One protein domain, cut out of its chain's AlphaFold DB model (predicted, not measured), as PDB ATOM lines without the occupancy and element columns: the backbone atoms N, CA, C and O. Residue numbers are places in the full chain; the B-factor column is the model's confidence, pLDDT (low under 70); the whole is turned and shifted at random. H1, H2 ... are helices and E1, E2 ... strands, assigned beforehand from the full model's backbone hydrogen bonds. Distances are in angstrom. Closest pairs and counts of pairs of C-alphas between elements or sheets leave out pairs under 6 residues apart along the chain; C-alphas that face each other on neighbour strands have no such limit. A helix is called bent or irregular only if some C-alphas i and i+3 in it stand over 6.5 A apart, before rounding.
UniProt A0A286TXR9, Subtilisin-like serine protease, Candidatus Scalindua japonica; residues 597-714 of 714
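What this domain is: This is residues 597 to 714 of the 714 residues of the protein "Subtilisin-like serine protease" of Candidatus Scalindua japonica (UniProt A0A286TXR9). A small sheet of two parallel strands, E1 and E2, sits at one end of a loose ring of helices, H4, H5, H6, H2 and H1 in turn, and H3 lies at the other end. H5 and H6 make a helical hairpin; the ring is weakest between H1 and H2. The printed part has 118 residues, with six named helices and two named strands in the order H1 H2 H3 H4 E1 H5 H6 E2, and its class is mostly helix. It is compact, with a radius of gyration of the C-alphas of 13.7 A, and spans 36 by 33 by 26 A.

Where its parts are: Find C-alpha 664 at (186.580, 197.338, 146.754), where E1, residues 664 to 666, begins; E2 is residues 711 to 713. H4, residues 638 to 659, runs 29.4 A from C-alpha 638 at (213.684, 195.477, 155.200). It is irregular, with C-alphas 650 and 653 7.6 A apart, and has a kink of 52 degrees near residue 651. H5 is residues 669 to 681, 18.5 A long, and H6 is residues 685 to 703, 27.0 A long. H1, residues 597 to 608, begins at C-alpha 597 at (199.592, 211.120, 146.087); H2 is residues 614 to 625 and H3 residues 627 to 636.

How they stand to each other: Look first at E1 and E2, where N 666 and O 712 are 2.8 A apart, within hydrogen-bond range. With H5 and H6 between them they form a strand-helix-strand unit, two parallel neighbour strands joined through helices, with a right-handed crossover. The closest C-alphas of H4 and E1, Asp 654 and Gly 664, are 4.7 A apart. H4 is the hub, touching three helices. With residues 640 to 647 alone it touches H5, C-alphas 640 and 679 being closest at 6.9 A. With residues 655 to 659 alone it touches H1, closest at Tyr 605 and Leu 659, C-alphas 6.6 A apart. H3 and H4 only just touch, only at the corner, with 3 pairs of C-alphas within 8 A, the closest being those of Leu 634 and Ile 641, 6.2 A. H5 and H6 touch at a shallow tilt of 17 degrees, opposite ways, closest at C-alphas 680 and 688, 4.3 A. H2 touches H6 with residues 619 to 623 alone, C-alphas 619 and 690 being closest at 7.2 A. Every O i to N i+4 pair is within hydrogen-bond range in H1, H2, H3, H5 and H6, and 16 of 18 are in H4.

The domain as a whole: The two C-alphas farthest apart, those of Asp 636 and Gly 661, are 36.8 A apart. The printed part has no cut and no long link. The model's mean pLDDT over the printed part is 71.0, and 49 residues are under 70, among them 610 to 638.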
ATOM      1  N   SER A 597     200.968 211.606 146.248       57.94
ATOM      2  CA  SER A 597     199.592 211.120 146.087       57.94
ATOM      3  C   SER A 597     199.264 209.937 146.993       57.94
ATOM      4  O   SER A 597     198.112 209.801 147.397       57.94
ATOM      5  N   ASP A 598     200.249 209.109 147.338       59.91
ATOM      6  CA  ASP A 598     200.027 207.855 148.068       59.91
ATOM      7  C   ASP A 598     199.807 208.128 149.551       59.91
ATOM      8  O   ASP A 598     198.865 207.617 150.153       59.91
ATOM      9  N   LEU A 599     200.589 209.054 150.111       59.09
ATOM     10  CA  LEU A 599     200.363 209.563 151.460       59.09
ATOM     11  C   LEU A 599     198.974 210.206 151.589       59.09
ATOM     12  O   LEU A 599     198.254 209.935 152.548       59.09
ATOM     13  N   LYS A 600     198.561 211.005 150.596       64.69
ATOM     14  CA  LYS A 600     197.217 211.604 150.563       64.69
ATOM     15  C   LYS A 600     196.117 210.549 150.452       64.69
ATOM     16  O   LYS A 600     195.079 210.698 151.086       64.69
ATOM     17  N   LEU A 601     196.329 209.493 149.666       66.56
ATOM     18  CA  LEU A 601     195.374 208.394 149.517       66.56
ATOM     19  C   LEU A 601     195.190 207.632 150.837       66.56
ATOM     20  O   LEU A 601     194.057 207.392 151.248       66.56
ATOM     21  N   LEU A 602     196.286 207.307 151.529       67.56
ATOM     22  CA  LEU A 602     196.255 206.602 152.813       67.56
ATOM     23  C   LEU A 602     195.660 207.461 153.937       67.56
ATOM     24  O   LEU A 602     194.863 206.959 154.728       67.56
ATOM     25  N   GLN A 603     195.976 208.761 153.979       67.06
ATOM     26  CA  GLN A 603     195.353 209.710 154.911       67.06
ATOM     27  C   GLN A 603     193.845 209.809 154.676       67.06
ATOM     28  O   GLN A 603     193.070 209.668 155.617       67.06
ATOM     29  N   ARG A 604     193.412 209.945 153.417       73.44
ATOM     30  CA  ARG A 604     191.985 209.930 153.076       73.44
ATOM     31  C   ARG A 604     191.319 208.612 153.446       73.44
ATOM     32  O   ARG A 604     190.234 208.629 154.000       73.44
ATOM     33  N   TYR A 605     191.955 207.468 153.206       73.62
ATOM     34  CA  TYR A 605     191.415 206.169 153.618       73.62
ATOM     35  C   TYR A 605     191.272 206.043 155.144       73.62
ATOM     36  O   TYR A 605     190.238 205.583 155.637       73.62
ATOM     37  N   ARG A 606     192.257 206.519 155.912       73.69
ATOM     38  CA  ARG A 606     192.154 206.628 157.373       73.69
ATOM     39  C   ARG A 606     190.961 207.500 157.779       73.69
ATOM     40  O   ARG A 606     190.144 207.068 158.592       73.69
ATOM     41  N   ASP A 607     190.841 208.679 157.179       69.50
ATOM     42  CA  ASP A 607     189.888 209.719 157.581       69.50
ATOM     43  C   ASP A 607     188.467 209.484 157.061       69.50
ATOM     44  O   ASP A 607     187.505 209.914 157.693       69.50
ATOM     45  N   GLU A 608     188.305 208.775 155.945       74.19
ATOM     46  CA  GLU A 608     187.019 208.552 155.284       74.19
ATOM     47  C   GLU A 608     186.542 207.092 155.361       74.19
ATOM     48  O   GLU A 608     185.362 206.852 155.114       74.19
ATOM     49  N   SER A 609     187.383 206.113 155.709       74.62
ATOM     50  CA  SER A 609     186.981 204.694 155.794       74.62
ATOM     51  C   SER A 609     187.245 204.087 157.169       74.62
ATOM     52  O   SER A 609     186.302 203.606 157.805       74.62
ATOM     53  N   LEU A 610     188.484 204.140 157.677       69.06
ATOM     54  CA  LEU A 610     188.810 203.571 158.997       69.06
ATOM     55  C   LEU A 610     188.076 204.315 160.116       69.06
ATOM     56  O   LEU A 610     187.455 203.680 160.975       69.06
ATOM     57  N   SER A 611     188.054 205.647 160.040       66.00
ATOM     58  CA  SER A 611     187.325 206.522 160.962       66.00
ATOM     59  C   SER A 611     185.812 206.255 160.983       66.00
ATOM     60  O   SER A 611     185.152 206.575 161.961       66.00
ATOM     61  N   LYS A 612     185.222 205.638 159.948       66.12
ATOM     62  CA  LYS A 612     183.779 205.330 159.920       66.12
ATOM     63  C   LYS A 612     183.413 204.100 160.752       66.12
ATOM     64  O   LYS A 612     182.232 203.771 160.878       66.12
ATOM     65  N   THR A 613     184.397 203.384 161.296       56.59
ATOM     66  CA  THR A 613     184.179 202.170 162.091       56.59
ATOM     67  C   THR A 613     184.825 202.297 163.468       56.59
ATOM     68  O   THR A 613     185.963 202.738 163.572       56.59
ATOM     69  N   ASN A 614     184.134 201.866 164.529       50.38
ATOM     70  CA  ASN A 614     184.667 201.937 165.899       50.38
ATOM     71  C   ASN A 614     185.987 201.165 166.041       50.38
ATOM     72  O   ASN A 614     186.932 201.662 166.644       50.38
ATOM     73  N   ILE A 615     186.079 199.992 165.408       54.09
ATOM     74  CA  ILE A 615     187.304 199.186 165.400       54.09
ATOM     75  C   ILE A 615     188.429 199.860 164.599       54.09
ATOM     76  O   ILE A 615     189.570 199.851 165.036       54.09
ATOM     77  N   GLY A 616     188.123 200.545 163.492       55.34
ATOM     78  CA  GLY A 616     189.117 201.300 162.721       55.34
ATOM     79  C   GLY A 616     189.637 202.529 163.467       55.34
ATOM     80  O   GLY A 616     190.839 202.786 163.443       55.34
ATOM     81  N   LYS A 617     188.773 203.243 164.205       55.38
ATOM     82  CA  LYS A 617     189.177 204.336 165.110       55.38
ATOM     83  C   LYS A 617     190.086 203.835 166.234       55.38
ATOM     84  O   LYS A 617     191.130 204.434 166.477       55.38
ATOM     85  N   LEU A 618     189.696 202.744 166.896       51.44
ATOM     86  CA  LEU A 618     190.463 202.133 167.982       51.44
ATOM     87  C   LEU A 618     191.847 201.691 167.497       51.44
ATOM     88  O   LEU A 618     192.850 202.089 168.076       51.44
ATOM     89  N   LEU A 619     191.908 200.948 166.389       57.56
ATOM     90  CA  LEU A 619     193.170 200.487 165.811       57.56
ATOM     91  C   LEU A 619     194.063 201.649 165.379       57.56
ATOM     92  O   LEU A 619     195.249 201.632 165.675       57.56
ATOM     93  N   THR A 620     193.501 202.687 164.751       60.59
ATOM     94  CA  THR A 620     194.266 203.886 164.371       60.59
ATOM     95  C   THR A 620     194.937 204.518 165.595       60.59
ATOM     96  O   THR A 620     196.116 204.852 165.542       60.59
ATOM     97  N   LYS A 621     194.220 204.634 166.720       54.88
ATOM     98  CA  LYS A 621     194.764 205.192 167.971       54.88
ATOM     99  C   LYS A 621     195.815 204.296 168.613       54.88
ATOM    100  O   LYS A 621     196.861 204.790 169.021       54.88
ATOM    101  N   LEU A 622     195.554 202.993 168.665       49.50
ATOM    102  CA  LEU A 622     196.500 202.019 169.191       49.50
ATOM    103  C   LEU A 622     197.804 202.022 168.379       49.50
ATOM    104  O   LEU A 622     198.876 202.060 168.971       49.50
ATOM    105  N   PHE A 623     197.729 202.111 167.046       57.06
ATOM    106  CA  PHE A 623     198.907 202.281 166.188       57.06
ATOM    107  C   PHE A 623     199.637 203.601 166.423       57.06
ATOM    108  O   PHE A 623     200.863 203.609 166.412       57.06
ATOM    109  N   TYR A 624     198.925 204.707 166.665       52.69
ATOM    110  CA  TYR A 624     199.572 205.970 167.031       52.69
ATOM    111  C   TYR A 624     200.396 205.836 168.315       52.69
ATOM    112  O   TYR A 624     201.535 206.302 168.346       52.69
ATOM    113  N   MET A 625     199.864 205.150 169.333       43.41
ATOM    114  CA  MET A 625     200.555 204.925 170.610       43.41
ATOM    115  C   MET A 625     201.842 204.106 170.466       43.41
ATOM    116  O   MET A 625     202.785 204.332 171.217       43.41
ATOM    117  N   VAL A 626     201.901 203.185 169.501       46.53
ATOM    118  CA  VAL A 626     203.082 202.335 169.256       46.53
ATOM    119  C   VAL A 626     203.882 202.750 168.019       46.53
ATOM    120  O   VAL A 626     204.799 202.039 167.624       46.53
ATOM    121  N   SER A 627     203.563 203.892 167.402       54.41
ATOM    122  CA  SER A 627     204.050 204.264 166.064       54.41
ATOM    123  C   SER A 627     205.571 204.368 165.961       54.41
ATOM    124  O   SER A 627     206.138 203.907 164.975       54.41
ATOM    125  N   ALA A 628     206.239 204.906 166.983       46.16
ATOM    126  CA  ALA A 628     207.699 204.985 167.015       46.16
ATOM    127  C   ALA A 628     208.335 203.588 166.957       46.16
ATOM    128  O   ALA A 628     209.168 203.329 166.092       46.16
ATOM    129  N   LYS A 629     207.872 202.667 167.811       50.91
ATOM    130  CA  LYS A 629     208.396 201.298 167.855       50.91
ATOM    131  C   LYS A 629     207.964 200.471 166.644       50.91
ATOM    132  O   LYS A 629     208.728 199.652 166.165       50.91
ATOM    133  N   ALA A 630     206.778 200.737 166.100       56.78
ATOM    134  CA  ALA A 630     206.294 200.136 164.861       56.78
ATOM    135  C   ALA A 630     207.185 200.489 163.659       56.78
ATOM    136  O   ALA A 630     207.477 199.620 162.839       56.78
ATOM    137  N   VAL A 631     207.618 201.752 163.561       54.78
ATOM    138  CA  VAL A 631     208.534 202.225 162.512       54.78
ATOM    139  C   VAL A 631     209.939 201.669 162.714       54.78
ATOM    140  O   VAL A 631     210.561 201.268 161.738       54.78
ATOM    141  N   GLU A 632     210.420 201.614 163.955       51.47
ATOM    142  CA  GLU A 632     211.699 200.981 164.293       51.47
ATOM    143  C   GLU A 632     211.709 199.506 163.865       51.47
ATOM    144  O   GLU A 632     212.542 199.127 163.051       51.47
ATOM    145  N   THR A 633     210.693 198.723 164.259       52.31
ATOM    146  CA  THR A 633     210.542 197.324 163.827       52.31
ATOM    147  C   THR A 633     210.526 197.193 162.303       52.31
ATOM    148  O   THR A 633     211.130 196.272 161.779       52.31
ATOM    149  N   LEU A 634     209.875 198.090 161.555       58.69
ATOM    150  CA  LEU A 634     209.899 198.016 160.087       58.69
ATOM    151  C   LEU A 634     211.273 198.363 159.505       58.69
ATOM    152  O   LEU A 634     211.705 197.725 158.552       58.69
ATOM    153  N   ASN A 635     211.960 199.367 160.049       52.09
ATOM    154  CA  ASN A 635     213.288 199.759 159.576       52.09
ATOM    155  C   ASN A 635     214.334 198.665 159.811       52.09
ATOM    156  O   ASN A 635     215.237 198.512 158.988       52.09
ATOM    157  N   ASP A 636     214.183 197.911 160.896       54.81
ATOM    158  CA  ASP A 636     215.053 196.788 161.238       54.81
ATOM    159  C   ASP A 636     214.767 195.537 160.378       54.81
ATOM    160  O   ASP A 636     215.607 194.643 160.320       54.81
ATOM    161  N   ASN A 637     213.627 195.507 159.670       52.59
ATOM    162  CA  ASN A 637     213.118 194.373 158.887       52.59
ATOM    163  C   ASN A 637     212.803 194.789 157.422       52.59
ATOM    164  O   ASN A 637     211.646 195.042 157.047       52.59
ATOM    165  N   PRO A 638     213.832 194.947 156.561       64.50
ATOM    166  CA  PRO A 638     213.684 195.477 155.200       64.50
ATOM    167  C   PRO A 638     212.824 194.600 154.269       64.50
ATOM    168  O   PRO A 638     212.218 195.111 153.321       64.50
ATOM    169  N   GLU A 639     212.732 193.302 154.532       73.38
ATOM    170  CA  GLU A 639     211.832 192.357 153.868       73.38
ATOM    171  C   GLU A 639     210.359 192.615 154.202       73.38
ATOM    172  O   GLU A 639     209.544 192.645 153.275       73.38
ATOM    173  N   LEU A 640     210.018 192.941 155.457       71.62
ATOM    174  CA  LEU A 640     208.661 193.379 155.814       71.62
ATOM    175  C   LEU A 640     208.280 194.660 155.063       71.62
ATOM    176  O   LEU A 640     207.148 194.803 154.598       71.62
ATOM    177  N   ILE A 641     209.225 195.588 154.881       68.19
ATOM    178  CA  ILE A 641     208.999 196.794 154.069       68.19
ATOM    179  C   ILE A 641     208.741 196.427 152.600       68.19
ATOM    180  O   ILE A 641     207.852 197.009 151.967       68.19
ATOM    181  N   ALA A 642     209.504 195.493 152.035       72.44
ATOM    182  CA  ALA A 642     209.336 195.060 150.649       72.44
ATOM    183  C   ALA A 642     207.994 194.339 150.427       72.44
ATOM    184  O   ALA A 642     207.288 194.628 149.454       72.44
ATOM    185  N   GLU A 643     207.606 193.458 151.350       79.00
ATOM    186  CA  GLU A 643     206.320 192.759 151.346       79.00
ATOM    187  C   GLU A 643     205.154 193.746 151.485       79.00
ATOM    188  O   GLU A 643     204.235 193.743 150.660       79.00
ATOM    189  N   ALA A 644     205.232 194.670 152.450       77.69
ATOM    190  CA  ALA A 644     204.231 195.715 152.643       77.69
ATOM    191  C   ALA A 644     204.044 196.559 151.374       77.69
ATOM    192  O   ALA A 644     202.910 196.804 150.959       77.69
ATOM    193  N   ARG A 645     205.137 196.966 150.708       74.31
ATOM    194  CA  ARG A 645     205.069 197.710 149.436       74.31
ATOM    195  C   ARG A 645     204.360 196.909 148.347       74.31
ATOM    196  O   ARG A 645     203.461 197.439 147.699       74.31
ATOM    197  N   SER A 646     204.710 195.634 148.188       81.75
ATOM    198  CA  SER A 646     204.077 194.735 147.215       81.75
ATOM    199  C   SER A 646     202.568 194.595 147.459       81.75
ATOM    200  O   SER A 646     201.766 194.736 146.531       81.75
ATOM    201  N   LEU A 647     202.157 194.384 148.712       80.88
ATOM    202  CA  LEU A 647     200.748 194.246 149.095       80.88
ATOM    203  C   LEU A 647     199.960 195.552 148.921       80.88
ATOM    204  O   LEU A 647     198.821 195.519 148.441       80.88
ATOM    205  N   ILE A 648     200.563 196.694 149.264       76.94
ATOM    206  CA  ILE A 648     199.973 198.022 149.055       76.94
ATOM    207  C   ILE A 648     199.768 198.275 147.562       76.94
ATOM    208  O   ILE A 648     198.679 198.685 147.164       76.94
ATOM    209  N   ASP A 649     200.763 197.995 146.720       79.94
ATOM    210  CA  ASP A 649     200.668 198.230 145.278       79.94
ATOM    211  C   ASP A 649     199.605 197.354 144.608       79.94
ATOM    212  O   ASP A 649     198.841 197.856 143.778       79.94
ATOM    213  N   LYS A 650     199.486 196.083 145.015       81.88
ATOM    214  CA  LYS A 650     198.441 195.166 144.523       81.88
ATOM    215  C   LYS A 650     197.024 195.649 144.853       81.88
ATOM    216  O   LYS A 650     196.131 195.488 144.028       81.88
ATOM    217  N   ASN A 651     196.821 196.264 146.021       81.94
ATOM    218  CA  ASN A 651     195.498 196.670 146.520       81.94
ATOM    219  C   ASN A 651     195.207 198.180 146.374       81.94
ATOM    220  O   ASN A 651     194.122 198.657 146.706       81.94
ATOM    221  N   ARG A 652     196.164 198.957 145.851       79.50
ATOM    222  CA  ARG A 652     196.110 200.425 145.735       79.50
ATOM    223  C   ARG A 652     194.854 200.934 145.026       79.50
ATOM    224  O   ARG A 652     194.256 201.928 145.439       79.50
ATOM    225  N   LYS A 653     194.475 200.277 143.927       80.62
ATOM    226  CA  LYS A 653     193.319 200.662 143.109       80.62
ATOM    227  C   LYS A 653     192.020 200.518 143.902       80.62
ATOM    228  O   LYS A 653     191.215 201.447 143.909       80.62
ATOM    229  N   ASP A 654     191.868 199.410 144.615       82.44
ATOM    230  CA  ASP A 654     190.686 199.114 145.416       82.44
ATOM    231  C   ASP A 654     190.523 200.094 146.581       82.44
ATOM    232  O   ASP A 654     189.403 200.496 146.891       82.44
ATOM    233  N   VAL A 655     191.624 200.564 147.185       77.50
ATOM    234  CA  VAL A 655     191.580 201.638 148.198       77.50
ATOM    235  C   VAL A 655     190.966 202.917 147.625       77.50
ATOM    236  O   VAL A 655     190.115 203.535 148.266       77.50
ATOM    237  N   SER A 656     191.346 203.294 146.401       76.81
ATOM    238  CA  SER A 656     190.726 204.426 145.704       76.81
ATOM    239  C   SER A 656     189.261 204.157 145.349       76.81
ATOM    240  O   SER A 656     188.443 205.071 145.422       76.81
ATOM    241  N   ASP A 657     188.913 202.925 144.974       77.62
ATOM    242  CA  ASP A 657     187.546 202.545 144.618       77.62
ATOM    243  C   ASP A 657     186.598 202.624 145.830       77.62
ATOM    244  O   ASP A 657     185.520 203.210 145.709       77.62
ATOM    245  N   VAL A 658     187.023 202.156 147.011       77.88
ATOM    246  CA  VAL A 658     186.253 202.288 148.266       77.88
ATOM    247  C   VAL A 658     186.029 203.752 148.638       77.88
ATOM    248  O   VAL A 658     184.924 204.129 149.034       77.88
ATOM    249  N   LEU A 659     187.059 204.588 148.496       76.38
ATOM    250  CA  LEU A 659     186.967 206.025 148.762       76.38
ATOM    251  C   LEU A 659     185.997 206.742 147.813       76.38
ATOM    252  O   LEU A 659     185.288 207.654 148.228       76.38
ATOM    253  N   ASP A 660     185.903 206.284 146.565       80.19
ATOM    254  CA  ASP A 660     184.948 206.788 145.574       80.19
ATOM    255  C   ASP A 660     183.534 206.179 145.727       80.19
ATOM    256  O   ASP A 660     182.648 206.440 144.909       80.19
ATOM    257  N   GLY A 661     183.300 205.358 146.760       73.94
ATOM    258  CA  GLY A 661     182.011 204.720 147.040       73.94
ATOM    259  C   GLY A 661     181.688 203.508 146.159       73.94
ATOM    260  O   GLY A 661     180.522 203.115 146.078       73.94
ATOM    261  N   ARG A 662     182.692 202.929 145.487       79.31
ATOM    262  CA  ARG A 662     182.591 201.659 144.752       79.31
ATOM    263  C   ARG A 662     182.908 200.477 145.678       79.31
ATOM    264  O   ARG A 662     183.523 200.644 146.730       79.31
ATOM    265  N   ASP A 663     182.487 199.275 145.284       75.62
ATOM    266  CA  ASP A 663     182.879 198.045 145.978       75.62
ATOM    267  C   ASP A 663     184.376 197.792 145.747       75.62
ATOM    268  O   ASP A 663     184.801 197.679 144.598       75.62
ATOM    269  N   GLY A 664     185.163 197.704 146.822       79.62
ATOM    270  CA  GLY A 664     186.580 197.338 146.754       79.62
ATOM    271  C   GLY A 664     186.821 195.902 147.198       79.62
ATOM    272  O   GLY A 664     186.168 195.402 148.125       79.62
ATOM    273  N   VAL A 665     187.785 195.244 146.560       83.06
ATOM    274  CA  VAL A 665     188.219 193.893 146.917       83.06
ATOM    275  C   VAL A 665     189.679 193.947 147.338       83.06
ATOM    276  O   VAL A 665     190.525 194.430 146.598       83.06
ATOM    277  N   ILE A 666     189.977 193.454 148.537       82.44
ATOM    278  CA  ILE A 666     191.354 193.157 148.915       82.44
ATOM    279  C   ILE A 666     191.676 191.760 148.396       82.44
ATOM    280  O   ILE A 666     191.047 190.781 148.806       82.44
ATOM    281  N   TYR A 667     192.652 191.696 147.499       80.19
ATOM    282  CA  TYR A 667     193.222 190.463 146.979       80.19
ATOM    283  C   TYR A 667     194.414 190.027 147.828       80.19
ATOM    284  O   TYR A 667     195.054 190.840 148.503       80.19
ATOM    285  N   ASN A 668     194.729 188.732 147.757       85.38
ATOM    286  CA  ASN A 668     195.834 188.122 148.494       85.38
ATOM    287  C   ASN A 668     195.632 188.239 150.012       85.38
ATOM    288  O   ASN A 668     196.586 188.450 150.757       85.38
ATOM    289  N   THR A 669     194.390 188.074 150.490       84.69
ATOM    290  CA  THR A 669     194.089 188.195 151.926       84.69
ATOM    291  C   THR A 669     194.953 187.259 152.771       84.69
ATOM    292  O   THR A 669     195.340 187.624 153.875       84.69
ATOM    293  N   ASP A 670     195.278 186.071 152.257       84.88
ATOM    294  CA  ASP A 670     196.113 185.108 152.977       84.88
ATOM    295  C   ASP A 670     197.578 185.582 153.075       84.88
ATOM    296  O   ASP A 670     198.180 185.425 154.130       84.88
ATOM    297  N   GLU A 671     198.116 186.272 152.057       86.75
ATOM    298  CA  GLU A 671     199.436 186.932 152.132       86.75
ATOM    299  C   GLU A 671     199.414 188.095 153.135       86.75
ATOM    300  O   GLU A 671     200.345 188.264 153.907       86.75
ATOM    301  N   ILE A 672     198.317 188.859 153.210       87.12
ATOM    302  CA  ILE A 672     198.176 189.940 154.201       87.12
ATOM    303  C   ILE A 672     198.092 189.370 155.628       87.12
ATOM    304  O   ILE A 672     198.642 189.953 156.559       87.12
ATOM    305  N   VAL A 673     197.422 188.230 155.828       86.44
ATOM    306  CA  VAL A 673     197.405 187.515 157.120       86.44
ATOM    307  C   VAL A 673     198.806 187.041 157.509       86.44
ATOM    308  O   VAL A 673     199.160 187.133 158.689       86.44
ATOM    309  N   SER A 674     199.583 186.548 156.542       86.38
ATOM    310  CA  SER A 674     200.977 186.152 156.749       86.38
ATOM    311  C   SER A 674     201.843 187.352 157.117       86.38
ATOM    312  O   SER A 674     202.445 187.330 158.184       86.38
ATOM    313  N   PHE A 675     201.782 188.446 156.351       90.44
ATOM    314  CA  PHE A 675     202.464 189.702 156.674       90.44
ATOM    315  C   PHE A 675     202.139 190.190 158.094       90.44
ATOM    316  O   PHE A 675     203.037 190.502 158.868       90.44
ATOM    317  N   LEU A 676     200.855 190.222 158.476       86.88
ATOM    318  CA  LEU A 676     200.447 190.635 159.824       86.88
ATOM    319  C   LEU A 676     200.990 189.704 160.914       86.88
ATOM    320  O   LEU A 676     201.178 190.151 162.040       86.88
ATOM    321  N   SER A 677     201.200 188.424 160.605       82.75
ATOM    322  CA  SER A 677     201.776 187.460 161.546       82.75
ATOM    323  C   SER A 677     203.285 187.646 161.673       82.75
ATOM    324  O   SER A 677     203.766 187.733 162.796       82.75
ATOM    325  N   ASN A 678     203.992 187.800 160.553       78.69
ATOM    326  CA  ASN A 678     205.432 188.057 160.531       78.69
ATOM    327  C   ASN A 678     205.736 189.370 161.254       78.69
ATOM    328  O   ASN A 678     206.479 189.394 162.228       78.69
ATOM    329  N   TYR A 679     205.012 190.436 160.907       83.94
ATOM    330  CA  TYR A 679     205.174 191.714 161.581       83.94
ATOM    331  C   TYR A 679     204.857 191.629 163.082       83.94
ATOM    332  O   TYR A 679     205.528 192.272 163.883       83.94
ATOM    333  N   ALA A 680     203.869 190.828 163.496       70.88
ATOM    334  CA  ALA A 680     203.554 190.632 164.911       70.88
ATOM    335  C   ALA A 680     204.643 189.865 165.673       70.88
ATOM    336  O   ALA A 680     204.791 190.088 166.875       70.88
ATOM    337  N   ASN A 681     205.384 188.982 165.004       71.88
ATOM    338  CA  ASN A 681     206.464 188.213 165.615       71.88
ATOM    339  C   ASN A 681     207.653 189.108 165.978       71.88
ATOM    340  O   ASN A 681     208.154 188.999 167.095       71.88
ATOM    341  N   ASP A 682     207.999 190.061 165.109       64.25
ATOM    342  CA  ASP A 682     209.123 190.993 165.315       64.25
ATOM    343  C   ASP A 682     208.739 192.243 166.130       64.25
ATOM    344  O   ASP A 682     209.544 193.146 166.380       64.25
ATOM    345  N   SER A 683     207.474 192.320 166.544       59.78
ATOM    346  CA  SER A 683     206.899 193.476 167.222       59.78
ATOM    347  C   SER A 683     206.925 193.357 168.752       59.78
ATOM    348  O   SER A 683     206.734 192.273 169.304       59.78
ATOM    349  N   PRO A 684     207.031 194.485 169.486       51.25
ATOM    350  CA  PRO A 684     206.868 194.506 170.942       51.25
ATOM    351  C   PRO A 684     205.455 194.050 171.367       51.25
ATOM    352  O   PRO A 684     204.512 194.170 170.576       51.25
ATOM    353  N   PRO A 685     205.250 193.630 172.635       56.28
ATOM    354  CA  PRO A 685     204.014 192.980 173.090       56.28
ATOM    355  C   PRO A 685     202.720 193.720 172.726       56.28
ATOM    356  O   PRO A 685     201.785 193.120 172.199       56.28
ATOM    357  N   LEU A 686     202.672 195.041 172.925       51.56
ATOM    358  CA  LEU A 686     201.474 195.828 172.617       51.56
ATOM    359  C   LEU A 686     201.176 195.876 171.107       51.56
ATOM    360  O   LEU A 686     200.021 195.739 170.709       51.56
ATOM    361  N   LEU A 687     202.199 196.019 170.259       67.06
ATOM    362  CA  LEU A 687     202.033 196.004 168.800       67.06
ATOM    363  C   LEU A 687     201.668 194.600 168.295       67.06
ATOM    364  O   LEU A 687     200.781 194.470 167.453       67.06
ATOM    365  N   LYS A 688     202.249 193.548 168.884       66.00
ATOM    366  CA  LYS A 688     201.894 192.146 168.620       66.00
ATOM    367  C   LYS A 688     200.413 191.868 168.896       66.00
ATOM    368  O   LYS A 688     199.725 191.301 168.047       66.00
ATOM    369  N   VAL A 689     199.889 192.331 170.035       58.78
ATOM    370  CA  VAL A 689     198.457 192.220 170.373       58.78
ATOM    371  C   VAL A 689     197.589 192.942 169.337       58.78
ATOM    372  O   VAL A 689     196.631 192.359 168.828       58.78
ATOM    373  N   ILE A 690     197.941 194.176 168.962       66.94
ATOM    374  CA  ILE A 690     197.197 194.964 167.964       66.94
ATOM    375  C   ILE A 690     197.133 194.227 166.619       66.94
ATOM    376  O   ILE A 690     196.049 194.052 166.056       66.94
ATOM    377  N   LEU A 691     198.275 193.753 166.118       76.56
ATOM    378  CA  LEU A 691     198.376 193.045 164.840       76.56
ATOM    379  C   LEU A 691     197.590 191.725 164.851       76.56
ATOM    380  O   LEU A 691     196.872 191.417 163.893       76.56
ATOM    381  N   ASN A 692     197.621 190.988 165.964       68.00
ATOM    382  CA  ASN A 692     196.848 189.757 166.126       68.00
ATOM    383  C   ASN A 692     195.332 189.999 166.178       68.00
ATOM    384  O   ASN A 692     194.570 189.225 165.589       68.00
ATOM    385  N   VAL A 693     194.879 191.089 166.804       69.88
ATOM    386  CA  VAL A 693     193.459 191.484 166.804       69.88
ATOM    387  C   VAL A 693     192.974 191.786 165.383       69.88
ATOM    388  O   VAL A 693     191.919 191.294 164.974       69.88
ATOM    389  N   ILE A 694     193.761 192.532 164.602       78.88
ATOM    390  CA  ILE A 694     193.459 192.854 163.195       78.88
ATOM    391  C   ILE A 694     193.344 191.574 162.374       78.88
ATOM    392  O   ILE A 694     192.353 191.367 161.671       78.88
ATOM    393  N   LYS A 695     194.335 190.689 162.508       83.31
ATOM    394  CA  LYS A 695     194.376 189.390 161.837       83.31
ATOM    395  C   LYS A 695     193.134 188.552 162.149       83.31
ATOM    396  O   LYS A 695     192.484 188.040 161.233       83.31
ATOM    397  N   LYS A 696     192.773 188.437 163.433       74.56
ATOM    398  CA  LYS A 696     191.614 187.656 163.896       74.56
ATOM    399  C   LYS A 696     190.304 188.219 163.337       74.56
ATOM    400  O   LYS A 696     189.493 187.445 162.824       74.56
ATOM    401  N   ASP A 697     190.107 189.540 163.365       75.12
ATOM    402  CA  ASP A 697     188.905 190.175 162.800       75.12
ATOM    403  C   ASP A 697     188.819 189.981 161.278       75.12
ATOM    404  O   ASP A 697     187.769 189.592 160.752       75.12
ATOM    405  N   MET A 698     189.937 190.158 160.569       84.31
ATOM    406  CA  MET A 698     190.018 189.970 159.121       84.31
ATOM    407  C   MET A 698     189.633 188.535 158.724       84.31
ATOM    408  O   MET A 698     188.743 188.333 157.893       84.31
ATOM    409  N   LEU A 699     190.197 187.524 159.393       81.06
ATOM    410  CA  LEU A 699     189.865 186.112 159.165       81.06
ATOM    411  C   LEU A 699     188.400 185.788 159.489       81.06
ATOM    412  O   LEU A 699     187.735 185.069 158.734       81.06
ATOM    413  N   GLN A 700     187.859 186.321 160.589       78.75
ATOM    414  CA  GLN A 700     186.451 186.122 160.940       78.75
ATOM    415  C   GLN A 700     185.511 186.739 159.900       78.75
ATOM    416  O   GLN A 700     184.484 186.141 159.561       78.75
ATOM    417  N   LYS A 701     185.840 187.922 159.378       81.06
ATOM    418  CA  LYS A 701     185.044 188.598 158.348       81.06
ATOM    419  C   LYS A 701     185.140 187.899 157.000       81.06
ATOM    420  O   LYS A 701     184.091 187.721 156.378       81.06
ATOM    421  N   LYS A 702     186.321 187.395 156.613       84.94
ATOM    422  CA  LYS A 702     186.503 186.546 155.420       84.94
ATOM    423  C   LYS A 702     185.595 185.315 155.495       84.94
ATOM    424  O   LYS A 702     184.770 185.108 154.609       84.94
ATOM    425  N   LYS A 703     185.627 184.575 156.613       81.50
ATOM    426  CA  LYS A 703     184.762 183.395 156.843       81.50
ATOM    427  C   LYS A 703     183.264 183.710 156.764       81.50
ATOM    428  O   LYS A 703     182.479 182.878 156.323       81.50
ATOM    429  N   ARG A 704     182.854 184.901 157.206       79.69
ATOM    430  CA  ARG A 704     181.445 185.330 157.258       79.69
ATOM    431  C   ARG A 704     180.982 186.079 155.999       79.69
ATOM    432  O   ARG A 704     179.831 186.514 155.955       79.69
ATOM    433  N   GLY A 705     181.853 186.277 155.003       82.12
ATOM    434  CA  GLY A 705     181.566 187.114 153.830       82.12
ATOM    435  C   GLY A 705     181.214 188.562 154.204       82.12
ATOM    436  O   GLY A 705     180.391 189.214 153.550       82.12
ATOM    437  N   GLU A 706     181.753 189.058 155.320       83.25
ATOM    438  CA  GLU A 706     181.556 190.424 155.801       83.25
ATOM    439  C   GLU A 706     182.638 191.354 155.253       83.25
ATOM    440  O   GLU A 706     183.747 190.921 154.965       83.25
ATOM    441  N   LEU A 707     182.316 192.645 155.122       82.75
ATOM    442  CA  LEU A 707     183.314 193.628 154.710       82.75
ATOM    443  C   LEU A 707     184.271 193.927 155.876       82.75
ATOM    444  O   LEU A 707     183.832 194.113 157.025       82.75
ATOM    445  N   PHE A 708     185.556 194.025 155.561       83.81
ATOM    446  CA  PHE A 708     186.626 194.477 156.442       83.81
ATOM    447  C   PHE A 708     187.061 195.872 155.998       83.81
ATOM    448  O   PHE A 708     187.550 196.048 154.892       83.81
ATOM    449  N   PHE A 709     186.753 196.883 156.815       81.88
ATOM    450  CA  PHE A 709     186.998 198.303 156.514       81.88
ATOM    451  C   PHE A 709     186.544 198.803 155.128       81.88
ATOM    452  O   PHE A 709     187.121 199.723 154.564       81.88
ATOM    453  N   GLY A 710     185.456 198.236 154.603       76.44
ATOM    454  CA  GLY A 710     184.915 198.597 153.287       76.44
ATOM    455  C   GLY A 710     185.315 197.639 152.167       76.44
ATOM    456  O   GLY A 710     184.716 197.700 151.100       76.44
ATOM    457  N   PHE A 711     186.219 196.696 152.434       84.94
ATOM    458  CA  PHE A 711     186.679 195.715 151.458       84.94
ATOM    459  C   PHE A 711     186.019 194.359 151.621       84.94
ATOM    460  O   PHE A 711     185.810 193.869 152.735       84.94
ATOM    461  N   LYS A 712     185.742 193.715 150.491       87.00
ATOM    462  CA  LYS A 712     185.561 192.268 150.443       87.00
ATOM    463  C   LYS A 712     186.941 191.611 150.492       87.00
ATOM    464  O   LYS A 712     187.864 192.095 149.852       87.00
ATOM    465  N   LEU A 713     187.066 190.535 151.257       87.62
ATOM    466  CA  LEU A 713     188.315 189.797 151.413       87.62
ATOM    467  C   LEU A 713     188.308 188.581 150.482       87.62
ATOM    468  O   LEU A 713     187.424 187.728 150.627       87.62
ATOM    469  N   GLU A 714     189.257 188.519 149.547       82.56
ATOM    470  CA  GLU A 714     189.475 187.382 148.637       82.56
ATOM    471  C   GLU A 714     190.833 186.710 148.886       82.56
ATOM    472  O   GLU A 714     191.868 187.408 149.039       82.56
TER     473      GLU A 714